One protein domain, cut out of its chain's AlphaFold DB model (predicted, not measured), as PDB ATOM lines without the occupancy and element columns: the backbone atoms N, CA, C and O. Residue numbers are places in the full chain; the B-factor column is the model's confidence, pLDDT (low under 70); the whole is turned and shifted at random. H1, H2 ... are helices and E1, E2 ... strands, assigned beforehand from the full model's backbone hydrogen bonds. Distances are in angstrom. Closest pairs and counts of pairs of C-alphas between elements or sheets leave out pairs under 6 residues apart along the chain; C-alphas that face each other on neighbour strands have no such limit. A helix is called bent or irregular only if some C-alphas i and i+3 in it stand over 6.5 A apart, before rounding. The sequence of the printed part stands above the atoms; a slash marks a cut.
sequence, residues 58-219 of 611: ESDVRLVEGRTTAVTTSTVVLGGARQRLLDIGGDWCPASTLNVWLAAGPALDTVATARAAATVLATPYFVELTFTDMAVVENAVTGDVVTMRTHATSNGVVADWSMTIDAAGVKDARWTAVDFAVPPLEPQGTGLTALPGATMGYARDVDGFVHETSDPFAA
ATOM      1  N   GLU A  58     -30.505 -22.537  19.842       51.38
ATOM      2  CA  GLU A  58     -30.932 -22.194  18.474       51.38
ATOM      3  C   GLU A  58     -29.990 -22.771  17.392       51.38
ATOM      4  O   GLU A  58     -30.090 -22.424  16.218       51.38
ATOM      5  N   SER A  59     -29.060 -23.655  17.775       61.53
ATOM      6  CA  SER A  59     -27.956 -24.113  16.916       61.53
ATOM      7  C   SER A  59     -28.195 -25.465  16.233       61.53
ATOM      8  O   SER A  59     -28.895 -26.336  16.754       61.53
ATOM      9  N   ASP A  60     -27.517 -25.689  15.103       69.94
ATOM     10  CA  ASP A  60     -27.465 -26.997  14.438       69.94
ATOM     11  C   ASP A  60     -26.381 -27.886  15.079       69.94
ATOM     12  O   ASP A  60     -25.174 -27.653  14.924       69.94
ATOM     13  N   VAL A  61     -26.819 -28.887  15.851       77.62
ATOM     14  CA  VAL A  61     -25.952 -29.808  16.601       77.62
ATOM     15  C   VAL A  61     -25.518 -30.972  15.716       77.62
ATOM     16  O   VAL A  61     -26.336 -31.734  15.200       77.62
ATOM     17  N   ARG A  62     -24.203 -31.170  15.596       80.31
ATOM     18  CA  ARG A  62     -23.596 -32.150  14.688       80.31
ATOM     19  C   ARG A  62     -22.503 -32.969  15.349       80.31
ATOM     20  O   ARG A  62     -21.789 -32.496  16.232       80.31
ATOM     21  N   LEU A  63     -22.321 -34.188  14.846       83.19
ATOM     22  CA  LEU A  63     -21.196 -35.043  15.211       83.19
ATOM     23  C   LEU A  63     -20.029 -34.840  14.242       83.19
ATOM     24  O   LEU A  63     -20.182 -35.019  13.036       83.19
ATOM     25  N   VAL A  64     -18.854 -34.539  14.786       84.12
ATOM     26  CA  VAL A  64     -17.577 -34.483  14.068       84.12
ATOM     27  C   VAL A  64     -16.667 -35.543  14.673       84.12
ATOM     28  O   VAL A  64     -16.340 -35.477  15.855       84.12
ATOM     29  N   GLU A  65     -16.312 -36.563  13.887       86.38
ATOM     30  CA  GLU A  65     -15.469 -37.692  14.328       86.38
ATOM     31  C   GLU A  65     -15.921 -38.285  15.684       86.38
ATOM     32  O   GLU A  65     -15.140 -38.511  16.613       86.38
ATOM     33  N   GLY A  66     -17.239 -38.485  15.814       81.31
ATOM     34  CA  GLY A  66     -17.875 -39.071  16.999       81.31
ATOM     35  C   GLY A  66     -18.002 -38.142  18.211       81.31
ATOM     36  O   GLY A  66     -18.346 -38.625  19.288       81.31
ATOM     37  N   ARG A  67     -17.741 -36.839  18.062       87.69
ATOM     38  CA  ARG A  67     -17.860 -35.826  19.122       87.69
ATOM     39  C   ARG A  67     -18.875 -34.752  18.762       87.69
ATOM     40  O   ARG A  67     -19.002 -34.389  17.595       87.69
ATOM     41  N   THR A  68     -19.562 -34.223  19.763       86.25
ATOM     42  CA  THR A  68     -20.606 -33.219  19.565       86.25
ATOM     43  C   THR A  68     -20.004 -31.829  19.351       86.25
ATOM     44  O   THR A  68     -19.091 -31.404  20.061       86.25
ATOM     45  N   THR A  69     -20.532 -31.127  18.354       85.94
ATOM     46  CA  THR A  69     -20.282 -29.712  18.064       85.94
ATOM     47  C   THR A  69     -21.610 -29.037  17.730       85.94
ATOM     48  O   THR A  69     -22.565 -29.723  17.362       85.94
ATOM     49  N   ALA A  70     -21.670 -27.715  17.803       79.50
ATOM     50  CA  ALA A  70     -22.806 -26.938  17.321       79.50
ATOM     51  C   ALA A  70     -22.311 -25.775  16.461       79.50
ATOM     52  O   ALA A  70     -21.242 -25.226  16.727       79.50
ATOM     53  N   VAL A  71     -23.066 -25.415  15.424       75.00
ATOM     54  CA  VAL A  71     -22.822 -24.195  14.641       75.00
ATOM     55  C   VAL A  71     -23.906 -23.182  14.983       75.00
ATOM     56  O   VAL A  71     -25.090 -23.506  14.898       75.00
ATOM     57  N   THR A  72     -23.489 -21.976  15.365       66.94
ATOM     58  CA  THR A  72     -24.369 -20.864  15.744       66.94
ATOM     59  C   THR A  72     -24.054 -19.609  14.929       66.94
ATOM     60  O   THR A  72     -22.938 -19.450  14.433       66.94
ATOM     61  N   THR A  73     -25.031 -18.715  14.792       57.44
ATOM     62  CA  THR A  73     -24.903 -17.403  14.143       57.44
ATOM     63  C   THR A  73     -25.075 -16.312  15.195       57.44
ATOM     64  O   THR A  73     -26.148 -16.208  15.787       57.44
ATOM     65  N   SER A  74     -24.047 -15.494  15.439       45.34
ATOM     66  CA  SER A  74     -24.155 -14.355  16.363       45.34
ATOM     67  C   SER A  74     -24.558 -13.089  15.609       45.34
ATOM     68  O   SER A  74     -23.948 -12.751  14.600       45.34
ATOM     69  N   THR A  75     -25.568 -12.370  16.101       35.69
ATOM     70  CA  THR A  75     -26.095 -11.130  15.497       35.69
ATOM     71  C   THR A  75     -25.372  -9.853  15.949       35.69
ATOM     72  O   THR A  75     -25.700  -8.775  15.461       35.69
ATOM     73  N   VAL A  76     -24.415  -9.939  16.883       30.75
ATOM     74  CA  VAL A  76     -23.828  -8.765  17.572       30.75
ATOM     75  C   VAL A  76     -22.514  -8.274  16.945       30.75
ATOM     76  O   VAL A  76     -22.125  -7.129  17.161       30.75
ATOM     77  N   VAL A  77     -21.848  -9.086  16.123       30.30
ATOM     78  CA  VAL A  77     -20.693  -8.648  15.319       30.30
ATOM     79  C   VAL A  77     -21.224  -8.189  13.963       30.30
ATOM     80  O   VAL A  77     -21.965  -8.938  13.322       30.30
ATOM     81  N   LEU A  78     -20.880  -6.971  13.531       27.28
ATOM     82  CA  LEU A  78     -21.080  -6.523  12.147       27.28
ATOM     83  C   LEU A  78     -20.569  -7.643  11.216       27.28
ATOM     84  O   LEU A  78     -19.375  -7.908  11.215       27.28
ATOM     85  N   GLY A  79     -21.458  -8.371  10.529       39.28
ATOM     86  CA  GLY A  79     -21.072  -9.537   9.712       39.28
ATOM     87  C   GLY A  79     -21.772 -10.869  10.014       39.28
ATOM     88  O   GLY A  79     -21.678 -11.787   9.209       39.28
ATOM     89  N   GLY A  80     -22.484 -11.034  11.137       39.34
ATOM     90  CA  GLY A  80     -23.292 -12.252  11.363       39.34
ATOM     91  C   GLY A  80     -22.504 -13.579  11.362       39.34
ATOM     92  O   GLY A  80     -23.054 -14.624  11.002       39.34
ATOM     93  N   ALA A  81     -21.208 -13.542  11.701       49.25
ATOM     94  CA  ALA A  81     -20.276 -14.647  11.478       49.25
ATOM     95  C   ALA A  81     -20.670 -15.936  12.228       49.25
ATOM     96  O   ALA A  81     -21.084 -15.920  13.394       49.25
ATOM     97  N   ARG A  82     -20.509 -17.080  11.550       64.25
ATOM     98  CA  ARG A  82     -20.750 -18.408  12.128       64.25
ATOM     99  C   ARG A  82     -19.697 -18.723  13.183       64.25
ATOM    100  O   ARG A  82     -18.509 -18.590  12.925       64.25
ATOM    101  N   GLN A  83     -20.105 -19.255  14.324       68.69
ATOM    102  CA  GLN A  83     -19.184 -19.796  15.319       68.69
ATOM    103  C   GLN A  83     -19.427 -21.286  15.510       68.69
ATOM    104  O   GLN A  83     -20.568 -21.755  15.456       68.69
ATOM    105  N   ARG A  84     -18.348 -22.041  15.744       79.50
ATOM    106  CA  ARG A  84     -18.452 -23.444  16.143       79.50
ATOM    107  C   ARG A  84     -18.191 -23.587  17.633       79.50
ATOM    108  O   ARG A  84     -17.120 -23.237  18.124       79.50
ATOM    109  N   LEU A  85     -19.173 -24.158  18.314       83.12
ATOM    110  CA  LEU A  85     -19.121 -24.518  19.721       83.12
ATOM    111  C   LEU A  85     -18.763 -25.999  19.868       83.12
ATOM    112  O   LEU A  85     -19.206 -26.847  19.085       83.12
ATOM    113  N   LEU A  86     -17.955 -26.302  20.876       86.62
ATOM    114  CA  LEU A  86     -17.431 -27.629  21.184       86.62
ATOM    115  C   LEU A  86     -18.025 -28.113  22.507       86.62
ATOM    116  O   LEU A  86     -17.913 -27.418  23.512       86.62
ATOM    117  N   ASP A  87     -18.642 -29.294  22.510       85.81
ATOM    118  CA  ASP A  87     -19.160 -29.916  23.736       85.81
ATOM    119  C   ASP A  87     -18.017 -30.587  24.503       85.81
ATOM    120  O   ASP A  87     -17.433 -31.578  24.043       85.81
ATOM    121  N   ILE A  88     -17.696 -30.052  25.677       84.75
ATOM    122  CA  ILE A  88     -16.696 -30.600  26.588       84.75
ATOM    123  C   ILE A  88     -17.396 -30.956  27.896       84.75
ATOM    124  O   ILE A  88     -17.562 -30.134  28.789       84.75
ATOM    125  N   GLY A  89     -17.787 -32.225  28.028       78.94
ATOM    126  CA  GLY A  89     -18.379 -32.732  29.267       78.94
ATOM    127  C   GLY A  89     -19.790 -32.211  29.560       78.94
ATOM    128  O   GLY A  89     -20.202 -32.258  30.718       78.94
ATOM    129  N   GLY A  90     -20.530 -31.767  28.540       74.38
ATOM    130  CA  GLY A  90     -21.870 -31.190  28.658       74.38
ATOM    131  C   GLY A  90     -21.897 -29.661  28.624       74.38
ATOM    132  O   GLY A  90     -22.989 -29.097  28.555       74.38
ATOM    133  N   ASP A  91     -20.730 -29.012  28.637       79.25
ATOM    134  CA  ASP A  91     -20.586 -27.562  28.529       79.25
ATOM    135  C   ASP A  91     -20.144 -27.168  27.113       79.25
ATOM    136  O   ASP A  91     -19.317 -27.839  26.491       79.25
ATOM    137  N   TRP A  92     -20.676 -26.055  26.602       80.69
ATOM    138  CA  TRP A  92     -20.310 -25.518  25.292       80.69
ATOM    139  C   TRP A  92     -19.138 -24.542  25.407       80.69
ATOM    140  O   TRP A  92     -19.213 -23.545  26.124       80.69
ATOM    141  N   CYS A  93     -18.064 -24.820  24.672       81.19
ATOM    142  CA  CYS A  93     -16.813 -24.067  24.704       81.19
ATOM    143  C   CYS A  93     -16.436 -23.548  23.296       81.19
ATOM    144  O   CYS A  93     -16.842 -24.144  22.294       81.19
ATOM    145  N   PRO A  94     -15.653 -22.460  23.179       79.19
ATOM    146  CA  PRO A  94     -15.254 -21.898  21.884       79.19
ATOM    147  C   PRO A  94     -14.247 -22.784  21.125       79.19
ATOM    148  O   PRO A  94     -13.567 -23.626  21.717       79.19
ATOM    149  N   ALA A  95     -14.100 -22.556  19.815       81.69
ATOM    150  CA  ALA A  95     -13.225 -23.333  18.925       81.69
ATOM    151  C   ALA A  95     -11.742 -23.368  19.351       81.69
ATOM    152  O   ALA A  95     -11.066 -24.373  19.122       81.69
ATOM    153  N   SER A  96     -11.246 -22.335  20.045       82.94
ATOM    154  CA  SER A  96      -9.875 -22.294  20.584       82.94
ATOM    155  C   SER A  96      -9.575 -23.438  21.565       82.94
ATOM    156  O   SER A  96      -8.424 -23.848  21.737       82.94
ATOM    157  N   THR A  97     -10.616 -24.042  22.150       87.31
ATOM    158  CA  THR A  97     -10.518 -25.207  23.046       87.31
ATOM    159  C   THR A  97     -10.322 -26.547  22.325       87.31
ATOM    160  O   THR A  97     -10.359 -27.601  22.963       87.31
ATOM    161  N   LEU A  98     -10.055 -26.528  21.011       90.94
ATOM    162  CA  LEU A  98      -9.907 -27.693  20.132       90.94
ATOM    163  C   LEU A  98      -9.137 -28.867  20.754       90.94
ATOM    164  O   LEU A  98      -9.630 -29.991  20.751       90.94
ATOM    165  N   ASN A  99      -7.940 -28.634  21.299       91.38
ATOM    166  CA  ASN A  99      -7.115 -29.722  21.837       91.38
ATOM    167  C   ASN A  99      -7.721 -30.370  23.092       91.38
ATOM    168  O   ASN A  99      -7.580 -31.579  23.288       91.38
ATOM    169  N   VAL A 100      -8.447 -29.604  23.914       89.50
ATOM    170  CA  VAL A 100      -9.175 -30.140  25.076       89.50
ATOM    171  C   VAL A 100     -10.346 -31.000  24.607       89.50
ATOM    172  O   VAL A 100     -10.530 -32.115  25.091       89.50
ATOM    173  N   TRP A 101     -11.088 -30.526  23.609       90.38
ATOM    174  CA  TRP A 101     -12.193 -31.266  23.002       90.38
ATOM    175  C   TRP A 101     -11.731 -32.555  22.294       90.38
ATOM    176  O   TRP A 101     -12.336 -33.621  22.451       90.38
ATOM    177  N   LEU A 102     -10.600 -32.509  21.581       90.38
ATOM    178  CA  LEU A 102      -9.970 -33.694  20.991       90.38
ATOM    179  C   LEU A 102      -9.587 -34.712  22.074       90.38
ATOM    180  O   LEU A 102      -9.852 -35.903  21.901       90.38
ATOM    181  N   ALA A 103      -9.046 -34.267  23.210       88.31
ATOM    182  CA  ALA A 103      -8.657 -35.143  24.315       88.31
ATOM    183  C   ALA A 103      -9.844 -35.721  25.114       88.31
ATOM    184  O   ALA A 103      -9.723 -36.808  25.677       88.31
ATOM    185  N   ALA A 104     -10.984 -35.022  25.165       84.94
ATOM    186  CA  ALA A 104     -12.159 -35.428  25.944       84.94
ATOM    187  C   ALA A 104     -12.971 -36.579  25.312       84.94
ATOM    188  O   ALA A 104     -13.766 -37.225  25.996       84.94
ATOM    189  N   GLY A 105     -12.786 -36.839  24.014       79.69
ATOM    190  CA  GLY A 105     -13.536 -37.845  23.255       79.69
ATOM    191  C   GLY A 105     -12.779 -39.158  22.975       79.69
ATOM    192  O   GLY A 105     -11.707 -39.405  23.527       79.69
ATOM    193  N   PRO A 106     -13.321 -40.031  22.104       82.44
ATOM    194  CA  PRO A 106     -12.689 -41.306  21.751       82.44
ATOM    195  C   PRO A 106     -11.341 -41.102  21.052       82.44
ATOM    196  O   PRO A 106     -11.222 -40.231  20.195       82.44
ATOM    197  N   ALA A 107     -10.338 -41.926  21.365       85.88
ATOM    198  CA  ALA A 107      -9.019 -41.827  20.738       85.88
ATOM    199  C   ALA A 107      -9.126 -41.831  19.201       85.88
ATOM    200  O   ALA A 107      -9.712 -42.745  18.620       85.88
ATOM    201  N   LEU A 108      -8.570 -40.796  18.570       89.50
ATOM    202  CA  LEU A 108      -8.507 -40.634  17.121       89.50
ATOM    203  C   LEU A 108      -7.090 -40.940  16.637       89.50
ATOM    204  O   LEU A 108      -6.120 -40.709  17.358       89.50
ATOM    205  N   ASP A 109      -6.970 -41.445  15.412       90.62
ATOM    206  CA  ASP A 109      -5.680 -41.479  14.728       90.62
ATOM    207  C   ASP A 109      -5.307 -40.085  14.187       90.62
ATOM    208  O   ASP A 109      -6.088 -39.130  14.273       90.62
ATOM    209  N   THR A 110      -4.095 -39.947  13.644       90.50
ATOM    210  CA  THR A 110      -3.583 -38.675  13.110       90.50
ATOM    211  C   THR A 110      -4.507 -38.091  12.032       90.50
ATOM    212  O   THR A 110      -4.726 -36.883  11.989       90.50
ATOM    213  N   VAL A 111      -5.114 -38.939  11.194       90.94
ATOM    214  CA  VAL A 111      -5.982 -38.509  10.086       90.94
ATOM    215  C   VAL A 111      -7.334 -38.013  10.596       90.94
ATOM    216  O   VAL A 111      -7.781 -36.934  10.206       90.94
ATOM    217  N   ALA A 112      -7.985 -38.763  11.483       91.12
ATOM    218  CA  ALA A 112      -9.248 -38.360  12.091       91.12
ATOM    219  C   ALA A 112      -9.067 -37.121  12.983       91.12
ATOM    220  O   ALA A 112      -9.922 -36.238  12.991       91.12
ATOM    221  N   THR A 113      -7.921 -36.995  13.660       93.12
ATOM    222  CA  THR A 113      -7.559 -35.774  14.400       93.12
ATOM    223  C   THR A 113      -7.470 -34.573  13.463       93.12
ATOM    224  O   THR A 113      -8.065 -33.536  13.752       93.12
ATOM    225  N   ALA A 114      -6.800 -34.722  12.315       93.62
ATOM    226  CA  ALA A 114      -6.672 -33.656  11.326       93.62
ATOM    227  C   ALA A 114      -8.027 -33.228  10.741       93.62
ATOM    228  O   ALA A 114      -8.298 -32.034  10.635       93.62
ATOM    229  N   ARG A 115      -8.913 -34.181  10.423       93.62
ATOM    230  CA  ARG A 115     -10.274 -33.894   9.929       93.62
ATOM    231  C   ARG A 115     -11.129 -33.163  10.953       93.62
ATOM    232  O   ARG A 115     -11.800 -32.186  10.614       93.62
ATOM    233  N   ALA A 116     -11.100 -33.629  12.200       91.94
ATOM    234  CA  ALA A 116     -11.829 -33.000  13.291       91.94
ATOM    235  C   ALA A 116     -11.332 -31.567  13.519       91.94
ATOM    236  O   ALA A 116     -12.133 -30.637  13.563       91.94
ATOM    237  N   ALA A 117     -10.011 -31.383  13.565       92.62
ATOM    238  CA  ALA A 117      -9.379 -30.080  13.700       92.62
ATOM    239  C   ALA A 117      -9.703 -29.137  12.538       92.62
ATOM    240  O   ALA A 117     -10.135 -28.017  12.784       92.62
ATOM    241  N   ALA A 118      -9.573 -29.586  11.288       92.00
ATOM    242  CA  ALA A 118      -9.908 -28.776  10.119       92.00
ATOM    243  C   ALA A 118     -11.390 -28.372  10.121       92.00
ATOM    244  O   ALA A 118     -11.698 -27.215   9.888       92.00
ATOM    245  N   THR A 119     -12.309 -29.277  10.477       89.69
ATOM    246  CA  THR A 119     -13.749 -28.958  10.585       89.69
ATOM    247  C   THR A 119     -14.036 -27.883  11.634       89.69
ATOM    248  O   THR A 119     -14.966 -27.091  11.469       89.69
ATOM    249  N   VAL A 120     -13.258 -27.862  12.719       88.94
ATOM    250  CA  VAL A 120     -13.404 -26.873  13.789       88.94
ATOM    251  C   VAL A 120     -12.785 -25.536  13.409       88.94
ATOM    252  O   VAL A 120     -13.476 -24.523  13.452       88.94
ATOM    253  N   LEU A 121     -11.518 -25.547  13.002       87.75
ATOM    254  CA  LEU A 121     -10.747 -24.343  12.683       87.75
ATOM    255  C   LEU A 121     -11.219 -23.669  11.395       87.75
ATOM    256  O   LEU A 121     -11.002 -22.485  11.212       87.75
ATOM    257  N   ALA A 122     -11.883 -24.397  10.499       79.62
ATOM    258  CA  ALA A 122     -12.444 -23.820   9.288       79.62
ATOM    259  C   ALA A 122     -13.580 -22.821   9.541       79.62
ATOM    260  O   ALA A 122     -13.852 -22.001   8.675       79.62
ATOM    261  N   THR A 123     -14.277 -22.893  10.677       75.75
ATOM    262  CA  THR A 123     -15.340 -21.933  11.021       75.75
ATOM    263  C   THR A 123     -14.694 -20.635  11.534       75.75
ATOM    264  O   THR A 123     -13.794 -20.746  12.364       75.75
ATOM    265  N   PRO A 124     -15.113 -19.427  11.094       65.31
ATOM    266  CA  PRO A 124     -16.346 -19.073  10.362       65.31
ATOM    267  C   PRO A 124     -16.367 -19.336   8.844       65.31
ATOM    268  O   PRO A 124     -17.454 -19.377   8.269       65.31
ATOM    269  N   TYR A 125     -15.208 -19.513   8.209       66.31
ATOM    270  CA  TYR A 125     -15.018 -19.427   6.752       66.31
ATOM    271  C   TYR A 125     -15.623 -20.577   5.940       66.31
ATOM    272  O   TYR A 125     -16.097 -20.392   4.820       66.31
ATOM    273  N   PHE A 126     -15.605 -21.791   6.486       69.94
ATOM    274  CA  PHE A 126     -16.116 -22.980   5.816       69.94
ATOM    275  C   PHE A 126     -16.907 -23.853   6.782       69.94
ATOM    276  O   PHE A 126     -16.524 -24.074   7.936       69.94
ATOM    277  N   VAL A 127     -18.002 -24.416   6.281       68.12
ATOM    278  CA  VAL A 127     -18.821 -25.387   7.010       68.12
ATOM    279  C   VAL A 127     -19.105 -26.566   6.091       68.12
ATOM    280  O   VAL A 127     -19.149 -26.409   4.871       68.12
ATOM    281  N   GLU A 128     -19.304 -27.742   6.685       74.44
ATOM    282  CA  GLU A 128     -19.619 -28.976   5.954       74.44
ATOM    283  C   GLU A 128     -18.495 -29.416   5.008       74.44
ATOM    284  O   GLU A 128     -18.615 -29.429   3.784       74.44
ATOM    285  N   LEU A 129     -17.352 -29.762   5.596       82.81
ATOM    286  CA  LEU A 129     -16.172 -30.122   4.827       82.81
ATOM    287  C   LEU A 129     -16.235 -31.561   4.315       82.81
ATOM    288  O   LEU A 129     -16.441 -32.516   5.066       82.81
ATOM    289  N   THR A 130     -15.940 -31.711   3.033       85.88
ATOM    290  CA  THR A 130     -15.498 -32.961   2.418       85.88
ATOM    291  C   THR A 130     -13.980 -32.930   2.255       85.88
ATOM    292  O   THR A 130     -13.406 -31.863   2.057       85.88
ATOM    293  N   PHE A 131     -13.314 -34.082   2.372       90.38
ATOM    294  CA  PHE A 131     -11.849 -34.171   2.417       90.38
ATOM    295  C   PHE A 131     -11.311 -35.031   1.271       90.38
ATOM    296  O   PHE A 131     -11.724 -36.184   1.115       90.38
ATOM    297  N   THR A 132     -10.340 -34.508   0.528       88.56
ATOM    298  CA  THR A 132      -9.596 -35.204  -0.530       88.56
ATOM    299  C   THR A 132      -8.088 -35.033  -0.342       88.56
ATOM    300  O   THR A 132      -7.637 -34.300   0.536       88.56
ATOM    301  N   ASP A 133      -7.299 -35.774  -1.129       86.31
ATOM    302  CA  ASP A 133      -5.840 -35.613  -1.240       86.31
ATOM    303  C   ASP A 133      -5.078 -35.604   0.099       86.31
ATOM    304  O   ASP A 133      -4.082 -34.905   0.273       86.31
ATOM    305  N   MET A 134      -5.550 -36.399   1.064       91.81
ATOM    306  CA  MET A 134      -4.929 -36.483   2.382       91.81
ATOM    307  C   MET A 134      -3.628 -37.286   2.334       91.81
ATOM    308  O   MET A 134      -3.619 -38.441   1.898       91.81
ATOM    309  N   ALA A 135      -2.555 -36.712   2.864       92.38
ATOM    310  CA  ALA A 135      -1.270 -37.373   3.034       92.38
ATOM    311  C   ALA A 135      -0.708 -37.098   4.430       92.38
ATOM    312  O   ALA A 135      -0.864 -36.002   4.964       92.38
ATOM    313  N   VAL A 136      -0.043 -38.103   5.007       93.50
ATOM    314  CA  VAL A 136       0.625 -38.006   6.310       93.50
ATOM    315  C   VAL A 136       2.115 -38.232   6.114       93.50
ATOM    316  O   VAL A 136       2.532 -39.230   5.522       93.50
ATOM    317  N   VAL A 137       2.917 -37.308   6.626       91.88
ATOM    318  CA  VAL A 137       4.366 -37.428   6.732       91.88
ATOM    319  C   VAL A 137       4.701 -37.589   8.209       91.88
ATOM    320  O   VAL A 137       4.667 -36.624   8.973       91.88
ATOM    321  N   GLU A 138       5.006 -38.822   8.609       88.75
ATOM    322  CA  GLU A 138       5.326 -39.149   9.999       88.75
ATOM    323  C   GLU A 138       6.635 -38.480  10.440       88.75
ATOM    324  O   GLU A 138       7.665 -38.581   9.762       88.75
ATOM    325  N   ASN A 139       6.622 -37.821  11.600       81.31
ATOM    326  CA  ASN A 139       7.828 -37.219  12.163       81.31
ATOM    327  C   ASN A 139       7.811 -37.236  13.694       81.31
ATOM    328  O   ASN A 139       7.261 -36.370  14.371       81.31
ATOM    329  N   ALA A 140       8.548 -38.202  14.245       75.06
ATOM    330  CA  ALA A 140       8.638 -38.452  15.681       75.06
ATOM    331  C   ALA A 140       9.285 -37.319  16.508       75.06
ATOM    332  O   ALA A 140       9.262 -37.385  17.735       75.06
ATOM    333  N   VAL A 141       9.906 -36.315  15.875       76.12
ATOM    334  CA  VAL A 141      10.600 -35.213  16.568       76.12
ATOM    335  C   VAL A 141       9.747 -33.949  16.612       76.12
ATOM    336  O   VAL A 141       9.733 -33.264  17.632       76.12
ATOM    337  N   THR A 142       9.058 -33.619  15.521       76.38
ATOM    338  CA  THR A 142       8.313 -32.352  15.401       76.38
ATOM    339  C   THR A 142       6.797 -32.506  15.425       76.38
ATOM    340  O   THR A 142       6.124 -31.481  15.523       76.38
ATOM    341  N   GLY A 143       6.291 -33.742  15.376       87.44
ATOM    342  CA  GLY A 143       4.888 -34.061  15.120       87.44
ATOM    343  C   GLY A 143       4.671 -34.455  13.660       87.44
ATOM    344  O   GLY A 143       5.416 -34.012  12.782       87.44
ATOM    345  N   ASP A 144       3.666 -35.291  13.415       92.75
ATOM    346  CA  ASP A 144       3.263 -35.724  12.079       92.75
ATOM    347  C   ASP A 144       2.681 -34.543  11.301       92.75
ATOM    348  O   ASP A 144       1.898 -33.760  11.840       92.75
ATOM    349  N   VAL A 145       3.041 -34.431  10.025       91.50
ATOM    350  CA  VAL A 145       2.495 -33.403   9.135       91.50
ATOM    351  C   VAL A 145       1.414 -34.026   8.269       91.50
ATOM    352  O   VAL A 145       1.670 -34.980   7.535       91.50
ATOM    353  N   VAL A 146       0.211 -33.472   8.336       93.75
ATOM    354  CA  VAL A 146      -0.928 -33.848   7.506       93.75
ATOM    355  C   VAL A 146      -1.184 -32.743   6.495       93.75
ATOM    356  O   VAL A 146      -1.446 -31.603   6.870       93.75
ATOM    357  N   THR A 147      -1.146 -33.084   5.212       93.06
ATOM    358  CA  THR A 147      -1.667 -32.221   4.149       93.06
ATOM    359  C   THR A 147      -2.993 -32.775   3.673       93.06
ATOM    360  O   THR A 147      -3.137 -33.992   3.555       93.06
ATOM    361  N   MET A 148      -3.962 -31.915   3.395       94.75
ATOM    362  CA  MET A 148      -5.274 -32.333   2.900       94.75
ATOM    363  C   MET A 148      -5.905 -31.230   2.070       94.75
ATOM    364  O   MET A 148      -5.586 -30.062   2.252       94.75
ATOM    365  N   ARG A 149      -6.836 -31.602   1.202       92.12
ATOM    366  CA  ARG A 149      -7.706 -30.662   0.509       92.12
ATOM    367  C   ARG A 149      -9.112 -30.782   1.071       92.12
ATOM    368  O   ARG A 149      -9.614 -31.891   1.259       92.12
ATOM    369  N   THR A 150      -9.740 -29.653   1.355       88.94
ATOM    370  CA  THR A 150     -11.129 -29.594   1.804       88.94
ATOM    371  C   THR A 150     -11.991 -28.939   0.751       88.94
ATOM    372  O   THR A 150     -11.564 -27.966   0.143       88.94
ATOM    373  N   HIS A 151     -13.213 -29.425   0.593       80.62
ATOM    374  CA  HIS A 151     -14.266 -28.754  -0.154       80.62
ATOM    375  C   HIS A 151     -15.471 -28.542   0.763       80.62
ATOM    376  O   HIS A 151     -16.007 -29.508   1.317       80.62
ATOM    377  N   ALA A 152     -15.866 -27.285   0.935       73.81
ATOM    378  CA  ALA A 152     -16.978 -26.871   1.773       73.81
ATOM    379  C   ALA A 152     -18.294 -26.935   0.993       73.81
ATOM    380  O   ALA A 152     -18.500 -26.153   0.070       73.81
ATOM    381  N   THR A 153     -19.219 -27.822   1.365       65.00
ATOM    382  CA  THR A 153     -20.507 -27.918   0.649       65.00
ATOM    383  C   THR A 153     -21.422 -26.720   0.899       65.00
ATOM    384  O   THR A 153     -22.348 -26.498   0.125       65.00
ATOM    385  N   SER A 154     -21.139 -25.927   1.939       57.94
ATOM    386  CA  SER A 154     -21.925 -24.743   2.313       57.94
ATOM    387  C   SER A 154     -21.704 -23.517   1.417       57.94
ATOM    388  O   SER A 154     -22.654 -22.781   1.168       57.94
ATOM    389  N   ASN A 155     -20.475 -23.274   0.951       57.22
ATOM    390  CA  ASN A 155     -20.125 -22.115   0.112       57.22
ATOM    391  C   ASN A 155     -19.218 -22.463  -1.079       57.22
ATOM    392  O   ASN A 155     -18.768 -21.580  -1.799       57.22
ATOM    393  N   GLY A 156     -18.952 -23.749  -1.308       59.03
ATOM    394  CA  GLY A 156     -18.194 -24.235  -2.455       59.03
ATOM    395  C   GLY A 156     -16.686 -24.035  -2.359       59.03
ATOM    396  O   GLY A 156     -15.987 -24.445  -3.279       59.03
ATOM    397  N   VAL A 157     -16.143 -23.448  -1.289       69.56
ATOM    398  CA  VAL A 157     -14.702 -23.161  -1.239       69.56
ATOM    399  C   VAL A 157     -13.887 -24.451  -1.179       69.56
ATOM    400  O   VAL A 157     -14.151 -25.351  -0.372       69.56
ATOM    401  N   VAL A 158     -12.864 -24.518  -2.027       76.44
ATOM    402  CA  VAL A 158     -11.807 -25.521  -1.984       76.44
ATOM    403  C   VAL A 158     -10.585 -24.906  -1.313       76.44
ATOM    404  O   VAL A 158     -10.094 -23.863  -1.742       76.44
ATOM    405  N   ALA A 159     -10.066 -25.561  -0.277       82.75
ATOM    406  CA  ALA A 159      -8.891 -25.100   0.453       82.75
ATOM    407  C   ALA A 159      -7.859 -26.214   0.633       82.75
ATOM    408  O   ALA A 159      -8.199 -27.350   0.970       82.75
ATOM    409  N   ASP A 160      -6.590 -25.868   0.443       89.31
ATOM    410  CA  ASP A 160      -5.453 -26.720   0.761       89.31
ATOM    411  C   ASP A 160      -5.003 -26.452   2.197       89.31
ATOM    412  O   ASP A 160      -4.833 -25.309   2.617       89.31
ATOM    413  N   TRP A 161      -4.798 -27.525   2.951       92.88
ATOM    414  CA  TRP A 161      -4.416 -27.501   4.353       92.88
ATOM    415  C   TRP A 161      -3.051 -28.134   4.569       92.88
ATOM    416  O   TRP A 161      -2.705 -29.148   3.957       92.88
ATOM    417  N   SER A 162      -2.331 -27.588   5.541       91.81
ATOM    418  CA  SER A 162      -1.161 -28.198   6.164       91.81
ATOM    419  C   SER A 162      -1.322 -28.122   7.676       91.81
ATOM    420  O   SER A 162      -1.597 -27.051   8.211       91.81
ATOM    421  N   MET A 163      -1.146 -29.239   8.374       94.00
ATOM    422  CA  MET A 163      -1.324 -29.324   9.820       94.00
ATOM    423  C   MET A 163      -0.235 -30.175  10.456       94.00
ATOM    424  O   MET A 163       0.011 -31.290  10.010       94.00
ATOM    425  N   THR A 164       0.369 -29.681  11.529       93.75
ATOM    426  CA  THR A 164       1.310 -30.445  12.349       93.75
ATOM    427  C   THR A 164       0.619 -30.914  13.625       93.75
ATOM    428  O   THR A 164       0.093 -30.106  14.397       93.75
ATOM    429  N   ILE A 165       0.639 -32.225  13.869       93.44
ATOM    430  CA  ILE A 165       0.008 -32.875  15.023       93.44
ATOM    431  C   ILE A 165       1.081 -33.590  15.842       93.44
ATOM    432  O   ILE A 165       1.821 -34.424  15.328       93.44
ATOM    433  N   ASP A 166       1.160 -33.287  17.135       92.19
ATOM    434  CA  ASP A 166       2.054 -33.967  18.071       92.19
ATOM    435  C   ASP A 166       1.281 -34.664  19.203       92.19
ATOM    436  O   ASP A 166       0.054 -34.744  19.208       92.19
ATOM    437  N   ALA A 167       2.009 -35.199  20.187       87.25
ATOM    438  CA  ALA A 167       1.417 -35.937  21.302       87.25
ATOM    439  C   ALA A 167       0.452 -35.104  22.172       87.25
ATOM    440  O   ALA A 167      -0.332 -35.682  22.921       87.25
ATOM    441  N   ALA A 168       0.518 -33.771  22.101       86.06
ATOM    442  CA  ALA A 168      -0.376 -32.858  22.807       86.06
ATOM    443  C   ALA A 168      -1.507 -32.315  21.905       86.06
ATOM    444  O   ALA A 168      -2.230 -31.407  22.315       86.06
ATOM    445  N   GLY A 169      -1.673 -32.858  20.694       89.50
ATOM    446  CA  GLY A 169      -2.727 -32.491  19.747       89.50
ATOM    447  C   GLY A 169      -2.216 -31.635  18.590       89.50
ATOM    448  O   GLY A 169      -1.066 -31.752  18.167       89.50
ATOM    449  N   VAL A 170      -3.082 -30.773  18.060       92.94
ATOM    450  CA  VAL A 170      -2.737 -29.856  16.968       92.94
ATOM    451  C   VAL A 170      -1.750 -28.819  17.487       92.94
ATOM    452  O   VAL A 170      -2.029 -28.128  18.473       92.94
ATOM    453  N   LYS A 171      -0.591 -28.736  16.834       91.12
ATOM    454  CA  LYS A 171       0.476 -27.784  17.147       91.12
ATOM    455  C   LYS A 171       0.393 -26.547  16.261       91.12
ATOM    456  O   LYS A 171       0.479 -25.438  16.775       91.12
ATOM    457  N   ASP A 172       0.215 -26.748  14.964       90.94
ATOM    458  CA  ASP A 172      -0.011 -25.693  13.983       90.94
ATOM    459  C   ASP A 172      -0.904 -26.211  12.857       90.94
ATOM    460  O   ASP A 172      -0.921 -27.406  12.556       90.94
ATOM    461  N   ALA A 173      -1.686 -25.316  12.271       91.00
ATOM    462  CA  ALA A 173      -2.530 -25.593  11.123       91.00
ATOM    463  C   ALA A 173      -2.565 -24.364  10.223       91.00
ATOM    464  O   ALA A 173      -2.526 -23.233  10.696       91.00
ATOM    465  N   ARG A 174      -2.666 -24.571   8.919       88.56
ATOM    466  CA  ARG A 174      -2.854 -23.497   7.956       88.56
ATOM    467  C   ARG A 174      -3.754 -23.979   6.846       88.56
ATOM    468  O   ARG A 174      -3.571 -25.101   6.375       88.56
ATOM    469  N   TRP A 175      -4.653 -23.113   6.408       88.31
ATOM    470  CA  TRP A 175      -5.378 -23.301   5.164       88.31
ATOM    471  C   TRP A 175      -5.085 -22.176   4.181       88.31
ATOM    472  O   TRP A 175      -4.744 -21.049   4.559       88.31
ATOM    473  N   THR A 176      -5.204 -22.508   2.904       80.88
ATOM    474  CA  THR A 176      -5.192 -21.567   1.791       80.88
ATOM    475  C   THR A 176      -6.354 -21.925   0.880       80.88
ATOM    476  O   THR A 176      -6.424 -23.059   0.412       80.88
ATOM    477  N   ALA A 177      -7.276 -20.993   0.648       69.12
ATOM    478  CA  ALA A 177      -8.318 -21.171  -0.354       69.12
ATOM    479  C   ALA A 177      -7.655 -21.191  -1.737       69.12
ATOM    480  O   ALA A 177      -6.812 -20.347  -2.037       69.12
ATOM    481  N   VAL A 178      -7.981 -22.181  -2.559       67.75
ATOM    482  CA  VAL A 178      -7.307 -22.422  -3.845       67.75
ATOM    483  C   VAL A 178      -8.255 -22.406  -5.033       67.75
ATOM    484  O   VAL A 178      -7.795 -22.169  -6.145       67.75
ATOM    485  N   ASP A 179      -9.546 -22.668  -4.818       62.19
ATOM    486  CA  ASP A 179     -10.547 -22.721  -5.885       62.19
ATOM    487  C   ASP A 179     -11.973 -22.645  -5.306       62.19
ATOM    488  O   ASP A 179     -12.166 -22.746  -4.089       62.19
ATOM    489  N   PHE A 180     -12.970 -22.560  -6.182       57.88
ATOM    490  CA  PHE A 180     -14.364 -22.878  -5.881       57.88
ATOM    491  C   PHE A 180     -14.766 -24.172  -6.592       57.88
ATOM    492  O   PHE A 180     -14.435 -24.417  -7.751       57.88
ATOM    493  N   ALA A 181     -15.517 -25.029  -5.914       52.38
ATOM    494  CA  ALA A 181     -16.075 -26.221  -6.519       52.38
ATOM    495  C   ALA A 181     -17.191 -25.873  -7.510       52.38
ATOM    496  O   ALA A 181     -17.966 -24.935  -7.334       52.38
ATOM    497  N   VAL A 182     -17.284 -26.688  -8.559       49.31
ATOM    498  CA  VAL A 182     -18.271 -26.539  -9.630       49.31
ATOM    499  C   VAL A 182     -19.667 -26.978  -9.125       49.31
ATOM    500  O   VAL A 182     -19.748 -28.005  -8.448       49.31
ATOM    501  N   PRO A 183     -20.756 -26.252  -9.469       45.91
ATOM    502  CA  PRO A 183     -22.145 -26.475  -9.022       45.91
ATOM    503  C   PRO A 183     -22.645 -27.938  -9.007       45.91
ATOM    504  O   PRO A 183     -22.201 -28.736  -9.841       45.91
ATOM    505  N   PRO A 184     -23.656 -28.294  -8.173       43.03
ATOM    506  CA  PRO A 184     -24.571 -27.415  -7.422       43.03
ATOM    507  C   PRO A 184     -24.204 -27.191  -5.941       43.03
ATOM    508  O   PRO A 184     -23.744 -28.108  -5.265       43.03
ATOM    509  N   LEU A 185     -24.493 -25.984  -5.436       48.03
ATOM    510  CA  LEU A 185     -24.396 -25.597  -4.021       48.03
ATOM    511  C   LEU A 185     -25.800 -25.516  -3.403       48.03
ATOM    512  O   LEU A 185     -26.719 -25.010  -4.051       48.03
ATOM    513  N   GLU A 186     -25.971 -25.965  -2.158       41.22
ATOM    514  CA  GLU A 186     -27.162 -25.638  -1.366       41.22
ATOM    515  C   GLU A 186     -26.879 -24.353  -0.575       41.22
ATOM    516  O   GLU A 186     -25.993 -24.369   0.280       41.22
ATOM    517  N   PRO A 187     -27.585 -23.233  -0.825       39.03
ATOM    518  CA  PRO A 187     -27.392 -22.015  -0.048       39.03
ATOM    519  C   PRO A 187     -27.923 -22.233   1.374       39.03
ATOM    520  O   PRO A 187     -29.101 -22.017   1.656       39.03
ATOM    521  N   GLN A 188     -27.065 -22.696   2.280       39.56
ATOM    522  CA  GLN A 188     -27.409 -22.870   3.689       39.56
ATOM    523  C   GLN A 188     -26.866 -21.703   4.520       39.56
ATOM    524  O   GLN A 188     -25.821 -21.812   5.149       39.56
ATOM    525  N   GLY A 189     -27.610 -20.593   4.553       43.41
ATOM    526  CA  GLY A 189     -27.472 -19.523   5.553       43.41
ATOM    527  C   GLY A 189     -26.166 -18.711   5.536       43.41
ATOM    528  O   GLY A 189     -25.237 -18.999   4.794       43.41
ATOM    529  N   THR A 190     -26.117 -17.681   6.378       41.88
ATOM    530  CA  THR A 190     -25.052 -16.666   6.519       41.88
ATOM    531  C   THR A 190     -23.697 -17.249   6.930       41.88
ATOM    532  O   THR A 190     -23.668 -18.139   7.774       41.88
ATOM    533  N   GLY A 191     -22.578 -16.746   6.390       42.28
ATOM    534  CA  GLY A 191     -21.202 -17.069   6.816       42.28
ATOM    535  C   GLY A 191     -20.129 -16.493   5.878       42.28
ATOM    536  O   GLY A 191     -20.389 -16.351   4.687       42.28
ATOM    537  N   LEU A 192     -18.948 -16.156   6.413       49.06
ATOM    538  CA  LEU A 192     -17.825 -15.576   5.656       49.06
ATOM    539  C   LEU A 192     -17.350 -16.550   4.566       49.06
ATOM    540  O   LEU A 192     -17.237 -17.745   4.825       49.06
ATOM    541  N   THR A 193     -17.066 -16.062   3.355       54.62
ATOM    542  CA  THR A 193     -16.550 -16.889   2.249       54.62
ATOM    543  C   THR A 193     -15.132 -16.460   1.915       54.62
ATOM    544  O   THR A 193     -14.907 -15.308   1.561       54.62
ATOM    545  N   ALA A 194     -14.171 -17.381   2.033       56.31
ATOM    546  CA  ALA A 194     -12.782 -17.074   1.715       56.31
ATOM    547  C   ALA A 194     -12.499 -17.213   0.212       56.31
ATOM    548  O   ALA A 194     -12.763 -18.271  -0.363       56.31
ATOM    549  N   LEU A 195     -11.943 -16.170  -0.412       55.31
ATOM    550  CA  LEU A 195     -11.625 -16.163  -1.843       55.31
ATOM    551  C   LEU A 195     -10.324 -16.926  -2.143       55.31
ATOM    552  O   LEU A 195      -9.437 -16.974  -1.291       55.31
ATOM    553  N   PRO A 196     -10.145 -17.495  -3.350       57.19
ATOM    554  CA  PRO A 196      -8.886 -18.100  -3.769       57.19
ATOM    555  C   PRO A 196      -7.693 -17.161  -3.532       57.19
ATOM    556  O   PRO A 196      -7.699 -16.003  -3.940       57.19
ATOM    557  N   GLY A 197      -6.664 -17.667  -2.849       55.94
ATOM    558  CA  GLY A 197      -5.512 -16.899  -2.369       55.94
ATOM    559  C   GLY A 197      -5.577 -16.534  -0.881       55.94
ATOM    560  O   GLY A 197      -4.522 -16.383  -0.259       55.94
ATOM    561  N   ALA A 198      -6.773 -16.480  -0.283       62.91
ATOM    562  CA  ALA A 198      -6.961 -16.254   1.150       62.91
ATOM    563  C   ALA A 198      -6.264 -17.328   1.984       62.91
ATOM    564  O   ALA A 198      -6.238 -18.508   1.615       62.91
ATOM    565  N   THR A 199      -5.719 -16.946   3.137       71.06
ATOM    566  CA  THR A 199      -4.990 -17.881   3.993       71.06
ATOM    567  C   THR A 199      -5.117 -17.531   5.464       71.06
ATOM    568  O   THR A 199      -5.003 -16.370   5.838       71.06
ATOM    569  N   MET A 200      -5.267 -18.555   6.303       78.12
ATOM    570  CA  MET A 200      -5.298 -18.405   7.756       78.12
ATOM    571  C   MET A 200      -4.398 -19.435   8.418       78.12
ATOM    572  O   MET A 200      -4.406 -20.614   8.047       78.12
ATOM    573  N   GLY A 201      -3.621 -18.985   9.401       84.25
ATOM    574  CA  GLY A 201      -2.772 -19.834  10.227       84.25
ATOM    575  C   GLY A 201      -3.262 -19.910  11.668       84.25
ATOM    576  O   GLY A 201      -3.647 -18.903  12.252       84.25
ATOM    577  N   TYR A 202      -3.114 -21.076  12.280       88.56
ATOM    578  CA  TYR A 202      -3.409 -21.355  13.680       88.56
ATOM    579  C   TYR A 202      -2.195 -22.000  14.340       88.56
ATOM    580  O   TYR A 202      -1.515 -22.825  13.721       88.56
ATOM    581  N   ALA A 203      -1.946 -21.695  15.609       89.12
ATOM    582  CA  ALA A 203      -0.953 -22.403  16.403       89.12
ATOM    583  C   ALA A 203      -1.378 -22.543  17.854       89.12
ATOM    584  O   ALA A 203      -2.125 -21.739  18.408       89.12
ATOM    585  N   ARG A 204      -0.857 -23.600  18.467       90.62
ATOM    586  CA  ARG A 204      -1.002 -23.851  19.889       90.62
ATOM    587  C   ARG A 204      -0.104 -22.906  20.681       90.62
ATOM    588  O   ARG A 204       1.116 -22.949  20.513       90.62
ATOM    589  N   ASP A 205      -0.698 -22.109  21.560       84.38
ATOM    590  CA  ASP A 205       0.029 -21.202  22.450       84.38
ATOM    591  C   ASP A 205       0.420 -21.903  23.770       84.38
ATOM    592  O   ASP A 205       0.179 -23.097  23.985       84.38
ATOM    593  N   VAL A 206       1.098 -21.176  24.657       81.00
ATOM    594  CA  VAL A 206       1.622 -21.643  25.946       81.00
ATOM    595  C   VAL A 206       0.534 -22.091  26.924       81.00
ATOM    596  O   VAL A 206       0.827 -22.855  27.843       81.00
ATOM    597  N   ASP A 207      -0.703 -21.631  26.731       77.31
ATOM    598  CA  ASP A 207      -1.892 -22.057  27.476       77.31
ATOM    599  C   ASP A 207      -2.441 -23.420  27.003       77.31
ATOM    600  O   ASP A 207      -3.273 -24.024  27.681       77.31
ATOM    601  N   GLY A 208      -1.927 -23.945  25.885       79.19
ATOM    602  CA  GLY A 208      -2.350 -25.201  25.271       79.19
ATOM    603  C   GLY A 208      -3.553 -25.075  24.330       79.19
ATOM    604  O   GLY A 208      -3.917 -26.076  23.698       79.19
ATOM    605  N   PHE A 209      -4.141 -23.883  24.198       84.56
ATOM    606  CA  PHE A 209      -5.213 -23.591  23.248       84.56
ATOM    607  C   PHE A 209      -4.654 -23.267  21.872       84.56
ATOM    608  O   PHE A 209      -3.488 -22.907  21.723       84.56
ATOM    609  N   VAL A 210      -5.486 -23.471  20.855       84.38
ATOM    610  CA  VAL A 210      -5.136 -23.184  19.463       84.38
ATOM    611  C   VAL A 210      -5.742 -21.839  19.104       84.38
ATOM    612  O   VAL A 210      -6.962 -21.699  19.106       84.38
ATOM    613  N   HIS A 211      -4.885 -20.872  18.799       82.69
ATOM    614  CA  HIS A 211      -5.273 -19.511  18.443       82.69
ATOM    615  C   HIS A 211      -4.854 -19.196  17.012       82.69
ATOM    616  O   HIS A 211      -3.950 -19.827  16.457       82.69
ATOM    617  N   GLU A 212      -5.512 -18.213  16.419       78.50
ATOM    618  CA  GLU A 212      -5.122 -17.645  15.131       78.50
ATOM    619  C   GLU A 212      -3.746 -16.960  15.270       78.50
ATOM    620  O   GLU A 212      -3.462 -16.275  16.249       78.50
ATOM    621  N   THR A 213      -2.835 -17.227  14.331       71.12
ATOM    622  CA  THR A 213      -1.437 -16.723  14.348       71.12
ATOM    623  C   THR A 213      -1.200 -15.584  13.378       71.12
ATOM    624  O   THR A 213      -0.319 -14.751  13.581       71.12
ATOM    625  N   SER A 214      -1.992 -15.562  12.318       56.38
ATOM    626  CA  SER A 214      -2.389 -14.359  11.614       56.38
ATOM    627  C   SER A 214      -3.749 -14.019  12.201       56.38
ATOM    628  O   SER A 214      -4.720 -14.607  11.757       56.38
ATOM    629  N   ASP A 215      -3.811 -13.213  13.261       41.91
ATOM    630  CA  ASP A 215      -5.092 -12.727  13.777       41.91
ATOM    631  C   ASP A 215      -5.512 -11.531  12.916       41.91
ATOM    632  O   ASP A 215      -4.913 -10.455  13.036       41.91
ATOM    633  N   PRO A 216      -6.471 -11.694  12.001       38.59
ATOM    634  CA  PRO A 216      -6.999 -10.558  11.279       38.59
ATOM    635  C   PRO A 216      -7.741  -9.540  12.148       38.59
ATOM    636  O   PRO A 216      -7.813  -8.373  11.771       38.59
ATOM    637  N   PHE A 217      -8.264  -9.949  13.305       35.50
ATOM    638  CA  PHE A 217      -9.007  -9.087  14.224       35.50
ATOM    639  C   PHE A 217      -8.084  -8.200  15.078       35.50
ATOM    640  O   PHE A 217      -8.555  -7.377  15.863       35.50
ATOM    641  N   ALA A 218      -6.759  -8.327  14.923       34.44
ATOM    642  CA  ALA A 218      -5.789  -7.402  15.506       34.44
ATOM    643  C   ALA A 218      -5.639  -6.099  14.693       34.44
ATOM    644  O   ALA A 218      -5.123  -5.110  15.223       34.44
ATOM    645  N   ALA A 219      -6.065  -6.086  13.422       36.66
ATOM    646  CA  ALA A 219      -6.230  -4.855  12.660       36.66
ATOM    647  C   ALA A 219      -7.595  -4.259  13.020       36.66
ATOM    648  O   ALA A 219      -8.615  -4.909  12.829       36.66
TER     649      ALA A 219
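This is residues 58 to 219 of the 611 residues of an uncharacterized protein of Euzebya sp. DY32-46 (UniProt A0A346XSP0). A six-stranded sheet, E5 to E10, curls round the helix H2, and a smaller four-stranded sheet, E1 to E4, covers H2 from its other side, so that H2 lies between the two sheets near the middle of the domain. The other helix, H1, comes just before H2 in the chain and lies beside it, running the opposite way, over the small sheet, and it reaches E8 and E10 of the large one. The printed part has 162 residues, with named elements in the order E1 E2 E3 E4 H1 H2 E5 E6 E7 E8 E9 E10; both sheets are antiparallel and follow that order, and the class is mixed, helices and strands. The whole is compact and rounded, with a radius of gyration of the C-alphas of 15.0 A and spans of 42 by 35 by 34 A.

E1 holds residues 60 to 64 and begins at C-alpha 60, (-27.465, -26.997, 14.438). E2, residues 67 to 73, is 20.3 A long from first to last C-alpha, and E3, residues 82 to 88, is 19.3 A. E4 is residues 91 to 94. H1, residues 95 to 104, is 14.0 A long and irregular, with C-alphas 96 and 99 8.0 A apart. H2, residues 110 to 121, is 16.0 A long and begins at C-alpha 110, (-3.583, -38.675, 13.110). E5, residues 129 to 137, is 21.9 A long and bends by 65 degrees at residue 132. E6, residues 144 to 152, is 24.4 A long, and E7, residues 157 to 166, is 27.8 A. E8, residues 169 to 180, is 29.7 A long and bends by 66 degrees at residue 172. E9, residues 199 to 204, is 17.4 A long. E10, residues 210 to 212, ends at C-alpha 212, (-5.122, -17.645, 15.131).

E5 to E10 form a meander, each strand the antiparallel neighbour of the one before, in a strongly twisted sheet with edge strands E5 and E10. Pairs within hydrogen-bond range are N 130 and O 151 for E5 and E6, 2.8 A, N 161 and O 148 for E6 and E7, 2.7 A, N 160 and O 176 for E7 and E8, 2.8 A, N 202 and O 173 for E8 and E9, 2.7 A, and N 203 and O 211 for E9 and E10, 2.9 A. This sheet curls round H2, which is on one face of it in two layers; the closest C-alphas of H2 and E6 are those of Ala 114 and Val 146, 6.9 A apart. H1 and H2 are a helical hairpin; they touch at Ala 95 and Val 120, the closest C-alphas, 6.2 A, at a shallow tilt of 32 degrees, opposite ways. The closest C-alphas of H1 and E10 are those of Ser 96 and Val 210, 5.0 A. E1 to E4 form a second meander, also strongly twisted. Its pairs include N 62 and O 69, 2.8 A, for E1 and E2, N 83 and O 72, 2.8 A, for E2 and E3, and N 86 and O 93, 2.8 A, for E3 and E4. H1 and H2 are on the same face of this sheet, again two layers. H1, at a height over the sheet of 7.2 A, is over E3, and only just not over E4 too, with 7 of its C-alphas on E3 and 2 on E4. H2, at a height of 10.9 A, is over E2, and only just not over E1, on which 2 of its C-alphas fall; it runs along the strands, at 9 degrees to E2 on the local plane. E1 and E8, for instance, are apart. In H2 every O i to N i+4 pair is within hydrogen-bond range, in H1 4 of 6.

The two C-alphas farthest apart, those of Thr 75 and Ala 140, are 44.2 A from each other. The printed part has no cut. The link from E8 to E9, residues 181 to 198, is long, and its C-alphas lie 13 to 23 A from the mean of all C-alphas. The mean pLDDT of the printed part is 74.9; 52 residues are under 70, among them residues 72 to 83, 177 to 198 and 214 to 219.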